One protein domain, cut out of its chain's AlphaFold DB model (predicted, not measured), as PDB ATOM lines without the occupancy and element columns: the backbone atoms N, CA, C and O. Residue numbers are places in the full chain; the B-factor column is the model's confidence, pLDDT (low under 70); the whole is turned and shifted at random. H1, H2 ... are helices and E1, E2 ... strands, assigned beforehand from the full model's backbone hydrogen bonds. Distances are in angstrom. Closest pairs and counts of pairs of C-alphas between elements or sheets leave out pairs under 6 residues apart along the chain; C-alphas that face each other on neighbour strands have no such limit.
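What this domain is: This is residues 29 to 186 of the 192 residues of an uncharacterized protein of Rhizobacter sp. Root1221 (UniProt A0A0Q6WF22). A strongly curled sheet, built on the long hairpin of E5 and E6, is joined to a smaller antiparallel sheet of E2, E3 and E7 by two helices: H2 packs between the two sheets, and H3 runs from one sheet to the other. H1 covers the face of the smaller sheet opposite to H2, H4 lies by the edge strand E4 at the far end, and residues 169 to 175 stick out as a loop. The printed part has 158 residues, with four named helices and seven named strands in the order E1 E2 H1 H2 E3 H3 E4 H4 E5 E6 E7, and its class is mixed, helices and strands. The curled sheet has the order E1 E6 E5 E4 and is mixed, while the other has the order E2 E3 E7. The whole is compact, with a radius of gyration of the C-alphas of 16.1 A and spans of 47 by 45 by 33 A.

How they stand to each other: The largest sheet runs E1, residues 29 to 31, E6, residues 152 to 162, E5, residues 138 to 146, and E4, residues 113 to 115; it is strongly twisted, and it is curled like part of a barrel, the way across it turning by 153 degrees. E5 and E6 form a hairpin, with N 141 and O 159 2.9 A apart, within hydrogen-bond range. E5 bends by 50 degrees at Asp 143, and E6 bends by 87 degrees at Arg 155. The edge strand E1 is parallel to E6, with N 156 and O 29 at 2.8 A, and the edge strand E4 is parallel to E5, with N 140 and O 114 at 2.9 A. E4, H4, residues 126 to 135, and E5 make a strand-helix-strand unit, two parallel neighbour strands with a helix between them in the chain, and its crossover is right-handed. H4 only grazes the sheet with its residues 129 to 135; its closest C-alphas to E4 are those of Val 133 and Val 114, 6.0 A. H2, residues 78 to 85, is on this sheet at a height of 5.7 A, over none of its strands; its closest C-alphas to E5 are those of Trp 80 and Asp 145, 5.7 A. H3, residues 103 to 111, is on the opposite face and stands up from the sheet, its line rising 52 degrees. The second sheet runs E2, residues 40 to 47, E3, residues 95 to 102, and E7, residues 182 to 185. N 43 and O 99 of E2 and E3 are 2.9 A apart, and N 98 and O 184 of E3 and E7 are 2.9 A apart. It has helices on both faces, three layers: H2 is over E2 and along the strands, at 8 degrees to E2 on the local plane, and H1, residues 49 to 58, is on the opposite face, over E3 and E7 at a height of 8.0 A. The closest C-alphas of E2 and H3 are those of Ser 40 and Arg 103, 4.2 A. In H1, H2, H3 and H4 every O i to N i+4 pair is within hydrogen-bond range.

Where its parts are: E1 begins at C-alpha 29, (29.132, 10.857, 34.780). E6 is the longest strand by residues, 25.8 A from first to last C-alpha; E5 measures 23.6 A, and E2 and E3 22.3 A each. H4 measures 14.3 A, from C-alpha 126 at (7.258, 9.707, 29.084), H1 14.1 A, H3 12.3 A and H2 10.7 A. E7, 10.2 A, ends at C-alpha 185, (34.531, -17.497, 41.682).

The domain as a whole: The two C-alphas farthest apart are those of Glu 57 and Ser 125, 47.1 A. The printed part has no cut. The links H1 to H2 and E6 to E7 are long, 19 residues each. The mean pLDDT of the printed part is 84.6, and residues 164 to 182 are under 70, among them the stretch 169 to 175 that stands free.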
ATOM      1  N   GLY A  29      29.981  11.236  35.913       96.44
ATOM      2  CA  GLY A  29      29.132  10.857  34.780       96.44
ATOM      3  C   GLY A  29      28.892   9.353  34.670       96.44
ATOM      4  O   GLY A  29      29.296   8.581  35.537       96.44
ATOM      5  N   GLU A  30      28.215   8.937  33.609       96.62
ATOM      6  CA  GLU A  30      27.788   7.555  33.379       96.62
ATOM      7  C   GLU A  30      28.807   6.801  32.522       96.62
ATOM      8  O   GLU A  30      29.058   7.183  31.380       96.62
ATOM      9  N   HIS A  31      29.419   5.740  33.064       96.75
ATOM     10  CA  HIS A  31      30.474   5.006  32.354       96.75
ATOM     11  C   HIS A  31      30.365   3.493  32.515       96.75
ATOM     12  O   HIS A  31      30.138   2.958  33.605       96.75
ATOM     13  N   VAL A  32      30.621   2.781  31.420       97.00
ATOM     14  CA  VAL A  32      30.821   1.331  31.438       97.00
ATOM     15  C   VAL A  32      32.286   1.048  31.762       97.00
ATOM     16  O   VAL A  32      33.137   1.006  30.876       97.00
ATOM     17  N   LEU A  33      32.589   0.850  33.045       96.06
ATOM     18  CA  LEU A  33      33.888   0.332  33.474       96.06
ATOM     19  C   LEU A  33      33.836  -1.189  33.561       96.06
ATOM     20  O   LEU A  33      32.949  -1.738  34.216       96.06
ATOM     21  N   ALA A  34      34.782  -1.854  32.903       95.44
ATOM     22  CA  ALA A  34      34.829  -3.306  32.798       95.44
ATOM     23  C   ALA A  34      36.265  -3.818  32.676       95.44
ATOM     24  O   ALA A  34      37.156  -3.094  32.232       95.44
ATOM     25  N   HIS A  35      36.465  -5.095  32.993       94.62
ATOM     26  CA  HIS A  35      37.682  -5.825  32.644       94.62
ATOM     27  C   HIS A  35      37.460  -6.532  31.302       94.62
ATOM     28  O   HIS A  35      36.554  -7.360  31.194       94.62
ATOM     29  N   TYR A  36      38.227  -6.181  30.271       93.94
ATOM     30  CA  TYR A  36      37.992  -6.651  28.904       93.94
ATOM     31  C   TYR A  36      39.283  -6.712  28.080       93.94
ATOM     32  O   TYR A  36      40.287  -6.101  28.440       93.94
ATOM     33  N   ASP A  37      39.228  -7.432  26.965       92.00
ATOM     34  CA  ASP A  37      40.188  -7.379  25.862       92.00
ATOM     35  C   ASP A  37      39.439  -7.178  24.531       92.00
ATOM     36  O   ASP A  37      38.256  -6.832  24.513       92.00
ATOM     37  N   VAL A  38      40.133  -7.375  23.410       91.62
ATOM     38  CA  VAL A  38      39.555  -7.220  22.069       91.62
ATOM     39  C   VAL A  38      38.347  -8.136  21.821       91.62
ATOM     40  O   VAL A  38      37.410  -7.726  21.140       91.62
ATOM     41  N   ASP A  39      38.317  -9.331  22.417       90.50
ATOM     42  CA  ASP A  39      37.326 -10.367  22.106       90.50
ATOM     43  C   ASP A  39      36.279 -10.558  23.210       90.50
ATOM     44  O   ASP A  39      35.204 -11.123  22.976       90.50
ATOM     45  N   SER A  40      36.572 -10.127  24.435       92.56
ATOM     46  CA  SER A  40      35.830 -10.538  25.621       92.56
ATOM     47  C   SER A  40      35.734  -9.468  26.699       92.56
ATOM     48  O   SER A  40      36.572  -8.581  26.816       92.56
ATOM     49  N   ILE A  41      34.699  -9.581  27.526       94.69
ATOM     50  CA  ILE A  41      34.430  -8.712  28.672       94.69
ATOM     51  C   ILE A  41      33.971  -9.554  29.858       94.69
ATOM     52  O   ILE A  41      33.253 -10.540  29.693       94.69
ATOM     53  N   VAL A  42      34.389  -9.171  31.060       95.31
ATOM     54  CA  VAL A  42      33.913  -9.772  32.304       95.31
ATOM     55  C   VAL A  42      32.711  -8.994  32.812       95.31
ATOM     56  O   VAL A  42      32.767  -7.778  32.992       95.31
ATOM     57  N   VAL A  43      31.637  -9.722  33.090       96.31
ATOM     58  CA  VAL A  43      30.485  -9.218  33.831       96.31
ATOM     59  C   VAL A  43      30.268 -10.063  35.074       96.31
ATOM     60  O   VAL A  43      30.586 -11.250  35.105       96.31
ATOM     61  N   TYR A  44      29.709  -9.452  36.105       96.25
ATOM     62  CA  TYR A  44      29.540 -10.076  37.402       96.25
ATOM     63  C   TYR A  44      28.070 -10.256  37.758       96.25
ATOM     64  O   TYR A  44      27.223  -9.409  37.452       96.25
ATOM     65  N   GLN A  45      27.792 -11.361  38.443       94.00
ATOM     66  CA  GLN A  45      26.510 -11.662  39.072       94.00
ATOM     67  C   GLN A  45      26.756 -12.320  40.431       94.00
ATOM     68  O   GLN A  45      27.721 -13.066  40.587       94.00
ATOM     69  N   ALA A  46      25.875 -12.071  41.400       93.00
ATOM     70  CA  ALA A  46      25.923 -12.731  42.699       93.00
ATOM     71  C   ALA A  46      24.715 -13.641  42.916       93.00
ATOM     72  O   ALA A  46      23.578 -13.302  42.553       93.00
ATOM     73  N   PHE A  47      24.994 -14.781  43.537       91.88
ATOM     74  CA  PHE A  47      24.065 -15.873  43.766       91.88
ATOM     75  C   PHE A  47      24.213 -16.440  45.171       91.88
ATOM     76  O   PHE A  47      25.229 -16.226  45.837       91.88
ATOM     77  N   ARG A  48      23.210 -17.227  45.573       92.69
ATOM     78  CA  ARG A  48      23.324 -18.102  46.735       92.69
ATOM     79  C   ARG A  48      24.449 -19.112  46.551       92.69
ATOM     80  O   ARG A  48      24.785 -19.472  45.419       92.69
ATOM     81  N   GLU A  49      24.995 -19.588  47.662       92.31
ATOM     82  CA  GLU A  49      26.154 -20.485  47.659       92.31
ATOM     83  C   GLU A  49      25.947 -21.737  46.794       92.31
ATOM     84  O   GLU A  49      26.825 -22.067  45.997       92.31
ATOM     85  N   SER A  50      24.780 -22.386  46.877       92.19
ATOM     86  CA  SER A  50      24.469 -23.592  46.099       92.19
ATOM     87  C   SER A  50      24.492 -23.343  44.586       92.19
ATOM     88  O   SER A  50      25.209 -24.032  43.862       92.19
ATOM     89  N   THR A  51      23.794 -22.309  44.105       90.56
ATOM     90  CA  THR A  51      23.801 -21.910  42.686       90.56
ATOM     91  C   THR A  51      25.201 -21.535  42.214       90.56
ATOM     92  O   THR A  51      25.620 -21.944  41.134       90.56
ATOM     93  N   GLY A  52      25.931 -20.750  43.013       90.88
ATOM     94  CA  GLY A  52      27.276 -20.307  42.667       90.88
ATOM     95  C   GLY A  52      28.256 -21.473  42.541       90.88
ATOM     96  O   GLY A  52      28.965 -21.567  41.541       90.88
ATOM     97  N   ARG A  53      28.260 -22.389  43.518       90.06
ATOM     98  CA  ARG A  53      29.101 -23.595  43.499       90.06
ATOM     99  C   ARG A  53      28.784 -24.496  42.317       90.06
ATOM    100  O   ARG A  53      29.705 -24.853  41.588       90.06
ATOM    101  N   TYR A  54      27.503 -24.777  42.088       90.06
ATOM    102  CA  TYR A  54      27.060 -25.575  40.948       90.06
ATOM    103  C   TYR A  54      27.566 -24.984  39.627       90.06
ATOM    104  O   TYR A  54      28.128 -25.687  38.790       90.06
ATOM    105  N   ALA A  55      27.414 -23.667  39.461       88.94
ATOM    106  CA  ALA A  55      27.830 -22.969  38.254       88.94
ATOM    107  C   ALA A  55      29.341 -23.059  38.002       88.94
ATOM    108  O   ALA A  55      29.767 -23.228  36.862       88.94
ATOM    109  N   ILE A  56      30.152 -22.986  39.059       87.12
ATOM    110  CA  ILE A  56      31.609 -23.135  38.966       87.12
ATOM    111  C   ILE A  56      31.989 -24.576  38.623       87.12
ATOM    112  O   ILE A  56      32.789 -24.789  37.716       87.12
ATOM    113  N   GLU A  57      31.425 -25.553  39.330       88.06
ATOM    114  CA  GLU A  57      31.761 -26.970  39.168       88.06
ATOM    115  C   GLU A  57      31.382 -27.492  37.780       88.06
ATOM    116  O   GLU A  57      32.177 -28.154  37.116       88.06
ATOM    117  N   HIS A  58      30.188 -27.141  37.307       86.25
ATOM    118  CA  HIS A  58      29.653 -27.653  36.047       86.25
ATOM    119  C   HIS A  58      29.853 -26.707  34.862       86.25
ATOM    120  O   HIS A  58      29.473 -27.056  33.745       86.25
ATOM    121  N   GLN A  59      30.412 -25.512  35.091       85.38
ATOM    122  CA  GLN A  59      30.568 -24.451  34.084       85.38
ATOM    123  C   GLN A  59      29.255 -24.120  33.347       85.38
ATOM    124  O   GLN A  59      29.246 -23.780  32.166       85.38
ATOM    125  N   ARG A  60      28.125 -24.232  34.052       85.06
ATOM    126  CA  ARG A  60      26.781 -23.901  33.564       85.06
ATOM    127  C   ARG A  60      25.843 -23.642  34.732       85.06
ATOM    128  O   ARG A  60      25.974 -24.265  35.781       85.06
ATOM    129  N   PHE A  61      24.846 -22.791  34.531       85.19
ATOM    130  CA  PHE A  61      23.737 -22.699  35.475       85.19
ATOM    131  C   PHE A  61      22.854 -23.954  35.392       85.19
ATOM    132  O   PHE A  61      22.802 -24.623  34.356       85.19
ATOM    133  N   GLY A  62      22.180 -24.303  36.487       80.75
ATOM    134  CA  GLY A  62      21.333 -25.488  36.522       80.75
ATOM    135  C   GLY A  62      20.488 -25.610  37.781       80.75
ATOM    136  O   GLY A  62      20.644 -24.866  38.751       80.75
ATOM    137  N   GLU A  63      19.564 -26.559  37.710       78.31
ATOM    138  CA  GLU A  63      18.656 -26.936  38.787       78.31
ATOM    139  C   GLU A  63      19.385 -27.535  40.004       78.31
ATOM    140  O   GLU A  63      20.506 -28.036  39.866       78.31
ATOM    141  N   PRO A  64      18.755 -27.506  41.197       76.50
ATOM    142  CA  PRO A  64      17.385 -27.025  41.469       76.50
ATOM    143  C   PRO A  64      17.284 -25.521  41.762       76.50
ATOM    144  O   PRO A  64      16.194 -24.961  41.784       76.50
ATOM    145  N   ASP A  65      18.409 -24.855  42.017       79.06
ATOM    146  CA  ASP A  65      18.398 -23.539  42.660       79.06
ATOM    147  C   ASP A  65      18.405 -22.345  41.698       79.06
ATOM    148  O   ASP A  65      18.106 -21.218  42.109       79.06
ATOM    149  N   TYR A  66      18.772 -22.562  40.436       80.88
ATOM    150  CA  TYR A  66      18.764 -21.515  39.424       80.88
ATOM    151  C   TYR A  66      17.362 -21.335  38.829       80.88
ATOM    152  O   TYR A  66      16.739 -22.298  38.399       80.88
ATOM    153  N   SER A  67      16.886 -20.090  38.770       78.06
ATOM    154  CA  SER A  67      15.597 -19.726  38.174       78.06
ATOM    155  C   SER A  67      15.809 -18.679  37.084       78.06
ATOM    156  O   SER A  67      16.497 -17.679  37.310       78.06
ATOM    157  N   LEU A  68      15.186 -18.912  35.927       73.44
ATOM    158  CA  LEU A  68      15.152 -17.974  34.801       73.44
ATOM    159  C   LEU A  68      14.200 -16.795  35.048       73.44
ATOM    160  O   LEU A  68      14.388 -15.738  34.449       73.44
ATOM    161  N   ASP A  69      13.245 -16.948  35.967       73.12
ATOM    162  CA  ASP A  69      12.277 -15.905  36.339       73.12
ATOM    163  C   ASP A  69      12.908 -14.835  37.238       73.12
ATOM    164  O   ASP A  69      12.381 -13.731  37.415       73.12
ATOM    165  N   ARG A  70      14.066 -15.139  37.837       74.69
ATOM    166  CA  ARG A  70      14.804 -14.166  38.631       74.69
ATOM    167  C   ARG A  70      15.370 -13.093  37.711       74.69
ATOM    168  O   ARG A  70      16.343 -13.327  36.992       74.69
ATOM    169  N   MET A  71      14.871 -11.869  37.872       75.00
ATOM    170  CA  MET A  71      15.488 -10.674  37.301       75.00
ATOM    171  C   MET A  71      16.968 -10.595  37.697       75.00
ATOM    172  O   MET A  71      17.327 -10.326  38.847       75.00
ATOM    173  N   SER A  72      17.830 -10.871  36.723       81.62
ATOM    174  CA  SER A  72      19.262 -11.041  36.928       81.62
ATOM    175  C   SER A  72      20.012  -9.944  36.182       81.62
ATOM    176  O   SER A  72      20.038  -9.895  34.954       81.62
ATOM    177  N   TRP A  73      20.565  -9.012  36.956       91.69
ATOM    178  CA  TRP A  73      21.358  -7.900  36.449       91.69
ATOM    179  C   TRP A  73      22.819  -8.315  36.310       91.69
ATOM    180  O   TRP A  73      23.435  -8.705  37.307       91.69
ATOM    181  N   ILE A  74      23.395  -8.131  35.128       94.31
ATOM    182  CA  ILE A  74      24.835  -8.230  34.901       94.31
ATOM    183  C   ILE A  74      25.504  -6.878  35.168       94.31
ATOM    184  O   ILE A  74      24.985  -5.819  34.806       94.31
ATOM    185  N   LYS A  75      26.659  -6.911  35.835       97.12
ATOM    186  CA  LYS A  75      27.436  -5.716  36.192       97.12
ATOM    187  C   LYS A  75      28.826  -5.818  35.576       97.12
ATOM    188  O   LYS A  75      29.564  -6.698  35.994       97.12
ATOM    189  N   PRO A  76      29.215  -4.967  34.618       97.12
ATOM    190  CA  PRO A  76      30.605  -4.912  34.157       97.12
ATOM    191  C   PRO A  76      31.551  -4.355  35.238       97.12
ATOM    192  O   PRO A  76      32.720  -4.727  35.299       97.12
ATOM    193  N   ASN A  77      31.035  -3.507  36.136       97.00
ATOM    194  CA  ASN A  77      31.814  -2.890  37.202       97.00
ATOM    195  C   ASN A  77      31.928  -3.816  38.429       97.00
ATOM    196  O   ASN A  77      30.926  -4.168  39.062       97.00
ATOM    197  N   PHE A  78      33.168  -4.171  38.778       95.50
ATOM    198  CA  PHE A  78      33.481  -5.048  39.905       95.50
ATOM    199  C   PHE A  78      33.090  -4.453  41.265       95.50
ATOM    200  O   PHE A  78      32.403  -5.112  42.042       95.50
ATOM    201  N   LEU A  79      33.486  -3.211  41.563       96.06
ATOM    202  CA  LEU A  79      33.238  -2.599  42.874       96.06
ATOM    203  C   LEU A  79      31.750  -2.343  43.112       96.06
ATOM    204  O   LEU A  79      31.266  -2.552  44.223       96.06
ATOM    205  N   TRP A  80      30.994  -2.019  42.061       96.81
ATOM    206  CA  TRP A  80      29.538  -1.978  42.127       96.81
ATOM    207  C   TRP A  80      28.942  -3.346  42.488       96.81
ATOM    208  O   TRP A  80      28.081  -3.435  43.367       96.81
ATOM    209  N   MET A  81      29.415  -4.432  41.865       96.94
ATOM    210  CA  MET A  81      28.976  -5.784  42.228       96.94
ATOM    211  C   MET A  81      29.316  -6.111  43.687       96.94
ATOM    212  O   MET A  81      28.439  -6.572  44.423       96.94
ATOM    213  N   MET A  82      30.544  -5.838  44.126       96.25
ATOM    214  CA  MET A  82      30.979  -6.154  45.487       96.25
ATOM    215  C   MET A  82      30.226  -5.340  46.536       96.25
ATOM    216  O   MET A  82      29.739  -5.902  47.515       96.25
ATOM    217  N   TYR A  83      30.008  -4.045  46.310       96.50
ATOM    218  CA  TYR A  83      29.129  -3.250  47.164       96.50
ATOM    219  C   TYR A  83      27.706  -3.838  47.206       96.50
ATOM    220  O   TYR A  83      27.099  -4.011  48.276       96.50
ATOM    221  N   ARG A  84      27.158  -4.214  46.041       95.19
ATOM    222  CA  ARG A  84      25.782  -4.710  45.940       95.19
ATOM    223  C   ARG A  84      25.575  -6.026  46.680       95.19
ATOM    224  O   ARG A  84      24.524  -6.140  47.326       95.19
ATOM    225  N   SER A  85      26.539  -6.945  46.646       95.12
ATOM    226  CA  SER A  85      26.525  -8.208  47.402       95.12
ATOM    227  C   SER A  85      26.985  -8.054  48.856       95.12
ATOM    228  O   SER A  85      26.930  -9.014  49.620       95.12
ATOM    229  N   GLY A  86      27.422  -6.858  49.269       95.75
ATOM    230  CA  GLY A  86      28.046  -6.657  50.577       95.75
ATOM    231  C   GLY A  86      29.303  -7.506  50.730       95.75
ATOM    232  O   GLY A  86      29.472  -8.160  51.751       95.75
ATOM    233  N   TRP A  87      30.139  -7.576  49.700       95.31
ATOM    234  CA  TRP A  87      31.320  -8.432  49.673       95.31
ATOM    235  C   TRP A  87      31.010  -9.917  49.917       95.31
ATOM    236  O   TRP A  87      31.771 -10.607  50.591       95.31
ATOM    237  N   GLY A  88      29.883 -10.402  49.386       94.75
ATOM    238  CA  GLY A  88      29.446 -11.792  49.558       94.75
ATOM    239  C   GLY A  88      28.858 -12.107  50.938       94.75
ATOM    240  O   GLY A  88      28.762 -13.268  51.310       94.75
ATOM    241  N   THR A  89      28.480 -11.094  51.723       95.06
ATOM    242  CA  THR A  89      27.877 -11.302  53.056       95.06
ATOM    243  C   THR A  89      26.355 -11.200  53.062       95.06
ATOM    244  O   THR A  89      25.718 -11.580  54.041       95.06
ATOM    245  N   LYS A  90      25.746 -10.677  51.990       95.19
ATOM    246  CA  LYS A  90      24.287 -10.549  51.920       95.19
ATOM    247  C   LYS A  90      23.640 -11.905  51.611       95.19
ATOM    248  O   LYS A  90      24.066 -12.544  50.647       95.19
ATOM    249  N   PRO A  91      22.566 -12.280  52.334       94.81
ATOM    250  CA  PRO A  91      21.813 -13.495  52.051       94.81
ATOM    251  C   PRO A  91      21.371 -13.589  50.583       94.81
ATOM    252  O   PRO A  91      20.828 -12.631  50.021       94.81
ATOM    253  N   GLY A  92      21.614 -14.742  49.962       91.50
ATOM    254  CA  GLY A  92      21.305 -15.028  48.560       91.50
ATOM    255  C   GLY A  92      22.262 -14.404  47.531       91.50
ATOM    256  O   GLY A  92      21.956 -14.419  46.334       91.50
ATOM    257  N   GLN A  93      23.376 -13.816  47.974       93.88
ATOM    258  CA  GLN A  93      24.425 -13.194  47.154       93.88
ATOM    259  C   GLN A  93      25.840 -13.515  47.670       93.88
ATOM    260  O   GLN A  93      26.766 -12.723  47.502       93.88
ATOM    261  N   GLU A  94      26.007 -14.670  48.303       94.94
ATOM    262  CA  GLU A  94      27.232 -15.110  48.965       94.94
ATOM    263  C   GLU A  94      28.360 -15.429  47.974       94.94
ATOM    264  O   GLU A  94      29.536 -15.231  48.274       94.94
ATOM    265  N   VAL A  95      28.015 -15.875  46.762       94.81
ATOM    266  CA  VAL A  95      28.985 -16.206  45.711       94.81
ATOM    267  C   VAL A  95      28.854 -15.225  44.556       94.81
ATOM    268  O   VAL A  95      27.825 -15.166  43.885       94.81
ATOM    269  N   THR A  96      29.928 -14.478  44.290       95.31
ATOM    270  CA  THR A  96      30.045 -13.628  43.097       95.31
ATOM    271  C   THR A  96      30.774 -14.389  41.993       95.31
ATOM    272  O   THR A  96      31.914 -14.824  42.172       95.31
ATOM    273  N   LEU A  97      30.119 -14.537  40.845       94.19
ATOM    274  CA  LEU A  97      30.677 -15.144  39.643       94.19
ATOM    275  C   LEU A  97      31.155 -14.053  38.689       94.19
ATOM    276  O   LEU A  97      30.396 -13.140  38.363       94.19
ATOM    277  N   GLY A  98      32.395 -14.177  38.218       94.56
ATOM    278  CA  GLY A  98      32.883 -13.472  37.038       94.56
ATOM    279  C   GLY A  98      32.600 -14.308  35.796       94.56
ATOM    280  O   GLY A  98      33.111 -15.422  35.672       94.56
ATOM    281  N   LEU A  99      31.777 -13.775  34.898       92.00
ATOM    282  CA  LEU A  99      31.397 -14.384  33.629       92.00
ATOM    283  C   LEU A  99      32.147 -13.666  32.512       92.00
ATOM    284  O   LEU A  99      31.883 -12.494  32.244       92.00
ATOM    285  N   ARG A 100      33.085 -14.354  31.859       91.56
ATOM    286  CA  ARG A 100      33.765 -13.810  30.678       91.56
ATOM    287  C   ARG A 100      32.944 -14.128  29.438       91.56
ATOM    288  O   ARG A 100      32.891 -15.285  29.052       91.56
ATOM    289  N   ILE A 101      32.323 -13.126  28.833       90.12
ATOM    290  CA  ILE A 101      31.465 -13.267  27.647       90.12
ATOM    291  C   ILE A 101      32.117 -12.605  26.433       90.12
ATOM    292  O   ILE A 101      33.035 -11.796  26.581       90.12
ATOM    293  N   ARG A 102      31.637 -12.924  25.225       92.12
ATOM    294  CA  ARG A 102      32.076 -12.242  23.997       92.12
ATOM    295  C   ARG A 102      31.787 -10.747  24.097       92.12
ATOM    296  O   ARG A 102      30.674 -10.357  24.454       92.12
ATOM    297  N   ARG A 103      32.763  -9.915  23.733       93.62
ATOM    298  CA  ARG A 103      32.616  -8.459  23.775       93.62
ATOM    299  C   ARG A 103      31.504  -7.983  22.843       93.62
ATOM    300  O   ARG A 103      30.634  -7.236  23.272       93.62
ATOM    301  N   SER A 104      31.459  -8.535  21.633       93.50
ATOM    302  CA  SER A 104      30.411  -8.251  20.647       93.50
ATOM    303  C   SER A 104      28.997  -8.538  21.159       93.50
ATOM    304  O   SER A 104      28.070  -7.799  20.844       93.50
ATOM    305  N   PHE A 105      28.818  -9.577  21.980       93.81
ATOM    306  CA  PHE A 105      27.524  -9.876  22.593       93.81
ATOM    307  C   PHE A 105      27.132  -8.815  23.629       93.81
ATOM    308  O   PHE A 105      26.001  -8.341  23.627       93.81
ATOM    309  N   PHE A 106      28.067  -8.382  24.478       94.69
ATOM    310  CA  PHE A 106      27.806  -7.296  25.424       94.69
ATOM    311  C   PHE A 106      27.470  -5.976  24.714       94.69
ATOM    312  O   PHE A 106      26.533  -5.290  25.116       94.69
ATOM    313  N   ASP A 107      28.191  -5.643  23.643       95.44
ATOM    314  CA  ASP A 107      27.937  -4.423  22.875       95.44
ATOM    315  C   ASP A 107      26.540  -4.457  22.218       95.44
ATOM    316  O   ASP A 107      25.841  -3.444  22.206       95.44
ATOM    317  N   GLN A 108      26.074  -5.630  21.763       94.94
ATOM    318  CA  GLN A 108      24.695  -5.817  21.290       94.94
ATOM    319  C   GLN A 108      23.661  -5.614  22.404       94.94
ATOM    320  O   GLN A 108      22.643  -4.964  22.168       94.94
ATOM    321  N   LEU A 109      23.915  -6.129  23.615       94.31
ATOM    322  CA  LEU A 109      23.033  -5.887  24.762       94.31
ATOM    323  C   LEU A 109      22.933  -4.391  25.070       94.31
ATOM    324  O   LEU A 109      21.836  -3.890  25.299       94.31
ATOM    325  N   LEU A 110      24.062  -3.679  25.053       94.69
ATOM    326  CA  LEU A 110      24.106  -2.246  25.328       94.69
ATOM    327  C   LEU A 110      23.376  -1.435  24.247       94.69
ATOM    328  O   LEU A 110      22.602  -0.545  24.584       94.69
ATOM    329  N   ALA A 111      23.565  -1.773  22.968       94.38
ATOM    330  CA  ALA A 111      22.906  -1.097  21.849       94.38
ATOM    331  C   ALA A 111      21.373  -1.253  21.859       94.38
ATOM    332  O   ALA A 111      20.664  -0.385  21.356       94.38
ATOM    333  N   ARG A 112      20.859  -2.348  22.432       93.00
ATOM    334  CA  ARG A 112      19.418  -2.614  22.588       93.00
ATOM    335  C   ARG A 112      18.848  -2.114  23.916       93.00
ATOM    336  O   ARG A 112      17.649  -2.248  24.148       93.00
ATOM    337  N   ALA A 113      19.686  -1.599  24.813       93.81
ATOM    338  CA  ALA A 113      19.257  -1.292  26.164       93.81
ATOM    339  C   ALA A 113      18.410  -0.018  26.228       93.81
ATOM    340  O   ALA A 113      18.752   1.019  25.666       93.81
ATOM    341  N   VAL A 114      17.325  -0.085  26.996       93.81
ATOM    342  CA  VAL A 114      16.477   1.067  27.322       93.81
ATOM    343  C   VAL A 114      16.671   1.424  28.791       93.81
ATOM    344  O   VAL A 114      16.688   0.541  29.653       93.81
ATOM    345  N   ALA A 115      16.814   2.716  29.089       94.06
ATOM    346  CA  ALA A 115      16.965   3.207  30.454       94.06
ATOM    347  C   ALA A 115      15.785   2.766  31.343       94.06
ATOM    348  O   ALA A 115      14.620   2.955  30.989       94.06
ATOM    349  N   SER A 116      16.076   2.195  32.514       92.50
ATOM    350  CA  SER A 116      15.074   1.706  33.469       92.50
ATOM    351  C   SER A 116      14.335   2.830  34.200       92.50
ATOM    352  O   SER A 116      13.296   2.586  34.816       92.50
ATOM    353  N   SER A 117      14.842   4.060  34.106       91.69
ATOM    354  CA  SER A 117      14.244   5.284  34.631       91.69
ATOM    355  C   SER A 117      14.010   6.296  33.515       91.69
ATOM    356  O   SER A 117      14.797   6.398  32.579       91.69
ATOM    357  N   PHE A 118      12.930   7.066  33.641       91.44
ATOM    358  CA  PHE A 118      12.630   8.167  32.734       91.44
ATOM    359  C   PHE A 118      13.511   9.376  33.049       91.44
ATOM    360  O   PHE A 118      13.505   9.842  34.188       91.44
ATOM    361  N   ASP A 119      14.183   9.909  32.031       87.75
ATOM    362  CA  ASP A 119      14.853  11.206  32.085       87.75
ATOM    363  C   ASP A 119      14.186  12.168  31.080       87.75
ATOM    364  O   ASP A 119      14.250  11.921  29.869       87.75
ATOM    365  N   PRO A 120      13.540  13.255  31.545       85.75
ATOM    366  CA  PRO A 120      12.924  14.239  30.660       85.75
ATOM    367  C   PRO A 120      13.925  14.977  29.754       85.75
ATOM    368  O   PRO A 120      13.498  15.567  28.765       85.75
ATOM    369  N   ALA A 121      15.226  14.956  30.059       85.38
ATOM    370  CA  ALA A 121      16.262  15.592  29.248       85.38
ATOM    371  C   ALA A 121      16.753  14.716  28.077       85.38
ATOM    372  O   ALA A 121      17.398  15.228  27.164       85.38
ATOM    373  N   CYS A 122      16.443  13.414  28.066       77.56
ATOM    374  CA  CYS A 122      17.015  12.455  27.112       77.56
ATOM    375  C   CYS A 122      16.253  12.312  25.784       77.56
ATOM    376  O   CYS A 122      16.610  11.454  24.977       77.56
ATOM    377  N   GLY A 123      15.216  13.119  25.535       77.50
ATOM    378  CA  GLY A 123      14.534  13.184  24.235       77.50
ATOM    379  C   GLY A 123      13.124  12.582  24.180       77.50
ATOM    380  O   GLY A 123      12.202  13.330  23.852       77.50
ATOM    381  N   PRO A 124      12.899  11.279  24.465       82.94
ATOM    382  CA  PRO A 124      11.578  10.686  24.301       82.94
ATOM    383  C   PRO A 124      10.602  11.224  25.344       82.94
ATOM    384  O   PRO A 124      10.953  11.465  26.501       82.94
ATOM    385  N   SER A 125       9.337  11.347  24.960       92.06
ATOM    386  CA  SER A 125       8.264  11.608  25.909       92.06
ATOM    387  C   SER A 125       8.139  10.456  26.911       92.06
ATOM    388  O   SER A 125       8.506   9.306  26.654       92.06
ATOM    389  N   LYS A 126       7.526  10.733  28.065       91.94
ATOM    390  CA  LYS A 126       7.258   9.707  29.084       91.94
ATOM    391  C   LYS A 126       6.449   8.522  28.536       91.94
ATOM    392  O   LYS A 126       6.599   7.406  29.027       91.94
ATOM    393  N   THR A 127       5.582   8.759  27.553       93.94
ATOM    394  CA  THR A 127       4.772   7.717  26.906       93.94
ATOM    395  C   THR A 127       5.628   6.837  25.999       93.94
ATOM    396  O   THR A 127       5.561   5.615  26.115       93.94
ATOM    397  N   GLU A 128       6.473   7.439  25.162       93.00
ATOM    398  CA  GLU A 128       7.402   6.713  24.284       93.00
ATOM    399  C   GLU A 128       8.414   5.904  25.097       93.00
ATOM    400  O   GLU A 128       8.618   4.725  24.819       93.00
ATOM    401  N   TRP A 129       8.971   6.486  26.165       94.06
ATOM    402  CA  TRP A 129       9.860   5.770  27.081       94.06
ATOM    403  C   TRP A 129       9.174   4.551  27.714       94.06
ATOM    404  O   TRP A 129       9.742   3.461  27.720       94.06
ATOM    405  N   LYS A 130       7.934   4.693  28.206       92.00
ATOM    406  CA  LYS A 130       7.181   3.559  28.772       92.00
ATOM    407  C   LYS A 130       6.964   2.452  27.744       92.00
ATOM    408  O   LYS A 130       7.143   1.284  28.079       92.00
ATOM    409  N   ALA A 131       6.578   2.812  26.521       93.00
ATOM    410  CA  ALA A 131       6.403   1.848  25.442       93.00
ATOM    411  C   ALA A 131       7.724   1.125  25.136       93.00
ATOM    412  O   ALA A 131       7.742  -0.103  25.115       93.00
ATOM    413  N   ALA A 132       8.832   1.869  25.029       91.31
ATOM    414  CA  ALA A 132      10.165   1.321  24.800       91.31
ATOM    415  C   ALA A 132      10.598   0.353  25.914       91.31
ATOM    416  O   ALA A 132      11.058  -0.747  25.621       91.31
ATOM    417  N   VAL A 133      10.398   0.707  27.190       89.81
ATOM    418  CA  VAL A 133      10.709  -0.170  28.336       89.81
ATOM    419  C   VAL A 133       9.886  -1.461  28.306       89.81
ATOM    420  O   VAL A 133      10.416  -2.521  28.637       89.81
ATOM    421  N   LEU A 134       8.607  -1.393  27.918       88.94
ATOM    422  CA  LEU A 134       7.728  -2.566  27.812       88.94
ATOM    423  C   LEU A 134       8.092  -3.478  26.633       88.94
ATOM    424  O   LEU A 134       7.884  -4.692  26.711       88.94
ATOM    425  N   SER A 135       8.607  -2.915  25.539       88.88
ATOM    426  CA  SER A 135       9.066  -3.681  24.376       88.88
ATOM    427  C   SER A 135      10.503  -4.186  24.502       88.88
ATOM    428  O   SER A 135      10.843  -5.158  23.838       88.88
ATOM    429  N   SER A 136      11.336  -3.546  25.331       88.88
ATOM    430  CA  SER A 136      12.778  -3.790  25.363       88.88
ATOM    431  C   SER A 136      13.151  -5.183  25.870       88.88
ATOM    432  O   SER A 136      12.644  -5.655  26.888       88.88
ATOM    433  N   GLU A 137      14.129  -5.787  25.198       89.62
ATOM    434  CA  GLU A 137      14.812  -7.006  25.635       89.62
ATOM    435  C   GLU A 137      15.852  -6.729  26.722       89.62
ATOM    436  O   GLU A 137      16.218  -7.633  27.464       89.62
ATOM    437  N   VAL A 138      16.362  -5.499  26.826       92.50
ATOM    438  CA  VAL A 138      17.438  -5.158  27.761       92.50
ATOM    439  C   VAL A 138      17.118  -3.857  28.484       92.50
ATOM    440  O   VAL A 138      16.812  -2.829  27.875       92.50
ATOM    441  N   ARG A 139      17.212  -3.871  29.813       93.88
ATOM    442  CA  ARG A 139      17.116  -2.658  30.634       93.88
ATOM    443  C   ARG A 139      18.501  -2.205  31.065       93.88
ATOM    444  O   ARG A 139      19.279  -3.027  31.539       93.88
ATOM    445  N   LEU A 140      18.784  -0.913  30.952       95.44
ATOM    446  CA  LEU A 140      19.991  -0.269  31.472       95.44
ATOM    447  C   LEU A 140      19.640   0.552  32.707       95.44
ATOM    448  O   LEU A 140      18.706   1.346  32.679       95.44
ATOM    449  N   GLN A 141      20.412   0.391  33.774       96.12
ATOM    450  CA  GLN A 141      20.331   1.249  34.947       96.12
ATOM    451  C   GLN A 141      21.714   1.785  35.301       96.12
ATOM    452  O   GLN A 141      22.696   1.040  35.301       96.12
ATOM    453  N   TRP A 142      21.756   3.067  35.650       96.62
ATOM    454  CA  TRP A 142      22.928   3.725  36.205       96.62
ATOM    455  C   TRP A 142      22.773   3.861  37.717       96.62
ATOM    456  O   TRP A 142      21.820   4.468  38.208       96.62
ATOM    457  N   ASP A 143      23.730   3.325  38.464       96.12
ATOM    458  CA  ASP A 143      23.807   3.424  39.922       96.12
ATOM    459  C   ASP A 143      25.106   4.105  40.344       96.12
ATOM    460  O   ASP A 143      26.013   4.222  39.521       96.12
ATOM    461  N   PRO A 144      25.243   4.583  41.595       95.62
ATOM    462  CA  PRO A 144      26.518   5.123  42.044       95.62
ATOM    463  C   PRO A 144      27.622   4.074  41.881       95.62
ATOM    464  O   PRO A 144      27.433   2.903  42.223       95.62
ATOM    465  N   ASP A 145      28.777   4.490  41.374       96.75
ATOM    466  CA  ASP A 145      29.988   3.692  41.510       96.75
ATOM    467  C   ASP A 145      30.517   3.796  42.950       96.75
ATOM    468  O   ASP A 145      30.090   4.668  43.715       96.75
ATOM    469  N   HIS A 146      31.401   2.883  43.340       96.31
ATOM    470  CA  HIS A 146      31.890   2.783  44.711       96.31
ATOM    471  C   HIS A 146      33.401   2.558  44.761       96.31
ATOM    472  O   HIS A 146      33.986   1.924  43.883       96.31
ATOM    473  N   LEU A 147      34.028   3.047  45.829       94.88
ATOM    474  CA  LEU A 147      35.398   2.696  46.193       94.88
ATOM    475  C   LEU A 147      35.428   1.374  46.989       94.88
ATOM    476  O   LEU A 147      34.382   0.900  47.440       94.88
ATOM    477  N   PRO A 148      36.612   0.756  47.188       93.31
ATOM    478  CA  PRO A 148      36.747  -0.482  47.961       93.31
ATOM    479  C   PRO A 148      36.158  -0.435  49.379       93.31
ATOM    480  O   PRO A 148      35.633  -1.438  49.858       93.31
ATOM    481  N   ASP A 149      36.193   0.729  50.029       92.81
ATOM    482  CA  ASP A 149      35.605   0.963  51.356       92.81
ATOM    483  C   ASP A 149      34.068   1.111  51.338       92.81
ATOM    484  O   ASP A 149      33.435   1.207  52.389       92.81
ATOM    485  N   GLY A 150      33.450   1.102  50.154       93.69
ATOM    486  CA  GLY A 150      32.013   1.268  49.961       93.69
ATOM    487  C   GLY A 150      31.537   2.721  49.932       93.69
ATOM    488  O   GLY A 150      30.327   2.947  49.873       93.69
ATOM    489  N   SER A 151      32.439   3.705  49.955       95.62
ATOM    490  CA  SER A 151      32.080   5.103  49.714       95.62
ATOM    491  C   SER A 151      31.627   5.307  48.266       95.62
ATOM    492  O   SER A 151      32.098   4.640  47.343       95.62
ATOM    493  N   ARG A 152      30.656   6.205  48.070       96.44
ATOM    494  CA  ARG A 152      30.081   6.507  46.752       96.44
ATOM    495  C   ARG A 152      31.001   7.427  45.956       96.44
ATOM    496  O   ARG A 152      31.615   8.327  46.521       96.44
ATOM    497  N   CYS A 153      31.027   7.240  44.642       95.94
ATOM    498  CA  CYS A 153      31.648   8.164  43.699       95.94
ATOM    499  C   CYS A 153      30.589   8.996  42.957       95.94
ATOM    500  O   CYS A 153      29.449   8.559  42.795       95.94
ATOM    501  N   GLU A 154      30.998  10.157  42.435       96.50
ATOM    502  CA  GLU A 154      30.186  10.967  41.507       96.50
ATOM    503  C   GLU A 154      30.001  10.276  40.146       96.50
ATOM    504  O   GLU A 154      29.008  10.472  39.443       96.50
ATOM    505  N   ARG A 155      30.955   9.420  39.760       97.00
ATOM    506  CA  ARG A 155      30.801   8.520  38.618       97.00
ATOM    507  C   ARG A 155      29.704   7.488  38.893       97.00
ATOM    508  O   ARG A 155      29.580   6.967  40.002       97.00
ATOM    509  N   ARG A 156      28.952   7.132  37.856       97.62
ATOM    510  CA  ARG A 156      27.903   6.114  37.878       97.62
ATOM    511  C   ARG A 156      28.333   4.873  37.101       97.62
ATOM    512  O   ARG A 156      28.963   4.974  36.048       97.62
ATOM    513  N   ALA A 157      27.977   3.709  37.628       97.44
ATOM    514  CA  ALA A 157      28.258   2.402  37.060       97.44
ATOM    515  C   ALA A 157      27.013   1.826  36.374       97.44
ATOM    516  O   ALA A 157      25.904   1.883  36.911       97.44
ATOM    517  N   ALA A 158      27.216   1.236  35.198       97.19
ATOM    518  CA  ALA A 158      26.160   0.567  34.449       97.19
ATOM    519  C   ALA A 158      25.796  -0.791  35.068       97.19
ATOM    520  O   ALA A 158      26.657  -1.538  35.545       97.19
ATOM    521  N   GLN A 159      24.524  -1.162  34.963       97.00
ATOM    522  CA  GLN A 159      24.080  -2.547  35.022       97.00
ATOM    523  C   GLN A 159      23.018  -2.810  33.958       97.00
ATOM    524  O   GLN A 159      22.188  -1.949  33.669       97.00
ATOM    525  N   LEU A 160      23.053  -4.014  33.389       95.69
ATOM    526  CA  LEU A 160      22.131  -4.438  32.341       95.69
ATOM    527  C   LEU A 160      21.285  -5.603  32.840       95.69
ATOM    528  O   LEU A 160      21.806  -6.517  33.478       95.69
ATOM    529  N   HIS A 161      19.996  -5.592  32.532       92.25
ATOM    530  CA  HIS A 161      19.108  -6.725  32.748       92.25
ATOM    531  C   HIS A 161      18.553  -7.205  31.406       92.25
ATOM    532  O   HIS A 161      17.639  -6.568  30.876       92.25
ATOM    533  N   PRO A 162      19.100  -8.299  30.852       85.88
ATOM    534  CA  PRO A 162      18.501  -8.995  29.722       85.88
ATOM    535  C   PRO A 162      17.229  -9.728  30.172       85.88
ATOM    536  O   PRO A 162      17.264 -10.490  31.139       85.88
ATOM    537  N   HIS A 163      16.119  -9.510  29.474       72.81
ATOM    538  CA  HIS A 163      14.892 -10.285  29.609       72.81
ATOM    539  C   HIS A 163      15.044 -11.595  28.833       72.81
ATOM    540  O   HIS A 163      15.227 -11.600  27.618       72.81
ATOM    541  N   THR A 164      14.943 -12.714  29.540       55.72
ATOM    542  CA  THR A 164      15.089 -14.070  28.993       55.72
ATOM    543  C   THR A 164      13.931 -14.495  28.085       55.72
ATOM    544  O   THR A 164      14.144 -15.313  27.207       55.72
ATOM    545  N   GLU A 165      12.731 -13.921  28.222       44.00
ATOM    546  CA  GLU A 165      11.534 -14.371  27.480       44.00
ATOM    547  C   GLU A 165      11.434 -13.895  26.017       44.00
ATOM    548  O   GLU A 165      10.569 -14.373  25.286       44.00
ATOM    549  N   ARG A 166      12.252 -12.926  25.571       38.38
ATOM    550  CA  ARG A 166      12.104 -12.308  24.230       38.38
ATOM    551  C   ARG A 166      13.332 -12.354  23.326       38.38
ATOM    552  O   ARG A 166      13.186 -12.108  22.137       38.38
ATOM    553  N   ALA A 167      14.493 -12.759  23.838       35.09
ATOM    554  CA  ALA A 167      15.698 -12.958  23.025       35.09
ATOM    555  C   ALA A 167      15.601 -14.160  22.047       35.09
ATOM    556  O   ALA A 167      16.549 -14.436  21.314       35.09
ATOM    557  N   ASP A 168      14.458 -14.858  22.024       28.25
ATOM    558  CA  ASP A 168      14.190 -16.072  21.243       28.25
ATOM    559  C   ASP A 168      13.577 -15.813  19.849       28.25
ATOM    560  O   ASP A 168      13.316 -16.758  19.098       28.25
ATOM    561  N   CYS A 169      13.362 -14.558  19.442       27.38
ATOM    562  CA  CYS A 169      13.024 -14.257  18.050       27.38
ATOM    563  C   CYS A 169      14.301 -14.316  17.186       27.38
ATOM    564  O   CYS A 169      15.028 -13.338  17.084       27.38
ATOM    565  N   GLU A 170      14.537 -15.488  16.578       26.70
ATOM    566  CA  GLU A 170      15.591 -15.852  15.596       26.70
ATOM    567  C   GLU A 170      16.885 -16.529  16.094       26.70
ATOM    568  O   GLU A 170      17.809 -16.729  15.305       26.70
ATOM    569  N   ALA A 171      16.952 -17.025  17.331       24.98
ATOM    570  CA  ALA A 171      17.999 -17.988  17.698       24.98
ATOM    571  C   ALA A 171      17.474 -19.437  17.571       24.98
ATOM    572  O   ALA A 171      16.393 -19.740  18.088       24.98
ATOM    573  N   PRO A 172      18.187 -20.368  16.900       26.08
ATOM    574  CA  PRO A 172      17.803 -21.777  16.907       26.08
ATOM    575  C   PRO A 172      17.733 -22.279  18.354       26.08
ATOM    576  O   PRO A 172      18.541 -21.873  19.186       26.08
ATOM    577  N   ARG A 173      16.762 -23.165  18.637       28.86
ATOM    578  CA  ARG A 173      16.427 -23.758  19.953       28.86
ATOM    579  C   ARG A 173      17.534 -24.652  20.543       28.86
ATOM    580  O   ARG A 173      17.284 -25.760  21.007       28.86
ATOM    581  N   SER A 174      18.767 -24.177  20.536       28.48
ATOM    582  CA  SER A 174      19.888 -24.698  21.291       28.48
ATOM    583  C   SER A 174      20.188 -23.693  22.393       28.48
ATOM    584  O   SER A 174      20.916 -22.738  22.168       28.48
ATOM    585  N   ASN A 175      19.601 -23.928  23.566       32.34
ATOM    586  CA  ASN A 175      20.101 -23.494  24.869       32.34
ATOM    587  C   ASN A 175      20.606 -22.024  24.946       32.34
ATOM    588  O   ASN A 175      21.760 -21.772  24.592       32.34
ATOM    589  N   PRO A 176      19.849 -21.063  25.518       31.12
ATOM    590  CA  PRO A 176      20.302 -19.668  25.661       31.12
ATOM    591  C   PRO A 176      21.554 -19.493  26.551       31.12
ATOM    592  O   PRO A 176      22.079 -18.393  26.703       31.12
ATOM    593  N   THR A 177      22.102 -20.588  27.087       35.94
ATOM    594  CA  THR A 177      23.409 -20.647  27.753       35.94
ATOM    595  C   THR A 177      24.598 -20.786  26.784       35.94
ATOM    596  O   THR A 177      25.740 -20.770  27.230       35.94
ATOM    597  N   ALA A 178      24.399 -20.890  25.464       29.70
ATOM    598  CA  ALA A 178      25.498 -20.983  24.492       29.70
ATOM    599  C   ALA A 178      26.197 -19.632  24.208       29.70
ATOM    600  O   ALA A 178      26.759 -19.412  23.135       29.70
ATOM    601  N   VAL A 179      26.230 -18.721  25.183       39.50
ATOM    602  CA  VAL A 179      27.327 -17.760  25.275       39.50
ATOM    603  C   VAL A 179      28.456 -18.522  25.949       39.50
ATOM    604  O   VAL A 179      28.398 -18.785  27.144       39.50
ATOM    605  N   ALA A 180      29.456 -18.916  25.167       42.97
ATOM    606  CA  ALA A 180      30.729 -19.431  25.652       42.97
ATOM    607  C   ALA A 180      31.262 -18.524  26.780       42.97
ATOM    608  O   ALA A 180      31.864 -17.485  26.506       42.97
ATOM    609  N   ALA A 181      30.981 -18.890  28.032       58.31
ATOM    610  CA  ALA A 181      31.311 -18.102  29.204       58.31
ATOM    611  C   ALA A 181      32.085 -18.955  30.196       58.31
ATOM    612  O   ALA A 181      31.588 -19.962  30.692       58.31
ATOM    613  N   THR A 182      33.316 -18.551  30.500       67.25
ATOM    614  CA  THR A 182      34.074 -19.178  31.584       67.25
ATOM    615  C   THR A 182      33.616 -18.571  32.899       67.25
ATOM    616  O   THR A 182      33.678 -17.349  33.066       67.25
ATOM    617  N   MET A 183      33.173 -19.419  33.827       75.56
ATOM    618  CA  MET A 183      32.707 -18.997  35.144       75.56
ATOM    619  C   MET A 183      33.815 -19.197  36.168       75.56
ATOM    620  O   MET A 183      34.352 -20.297  36.312       75.56
ATOM    621  N   ARG A 184      34.158 -18.136  36.900       74.50
ATOM    622  CA  ARG A 184      35.120 -18.199  38.005       74.50
ATOM    623  C   ARG A 184      34.544 -17.538  39.247       74.50
ATOM    624  O   ARG A 184      33.916 -16.483  39.154       74.50
ATOM    625  N   ALA A 185      34.784 -18.150  40.405       70.31
ATOM    626  CA  ALA A 185      34.531 -17.497  41.682       70.31
ATOM    627  C   ALA A 185      35.422 -16.260  41.796       70.31
ATOM    628  O   ALA A 185      36.628 -16.347  41.549       70.31
ATOM    629  N   VAL A 186      34.847 -15.137  42.212       76.00
ATOM    630  CA  VAL A 186      35.651 -14.015  42.685       76.00
ATOM    631  C   VAL A 186      35.811 -14.167  44.187       76.00
ATOM    632  O   VAL A 186      34.855 -14.012  44.946       76.00
TER     633      VAL A 186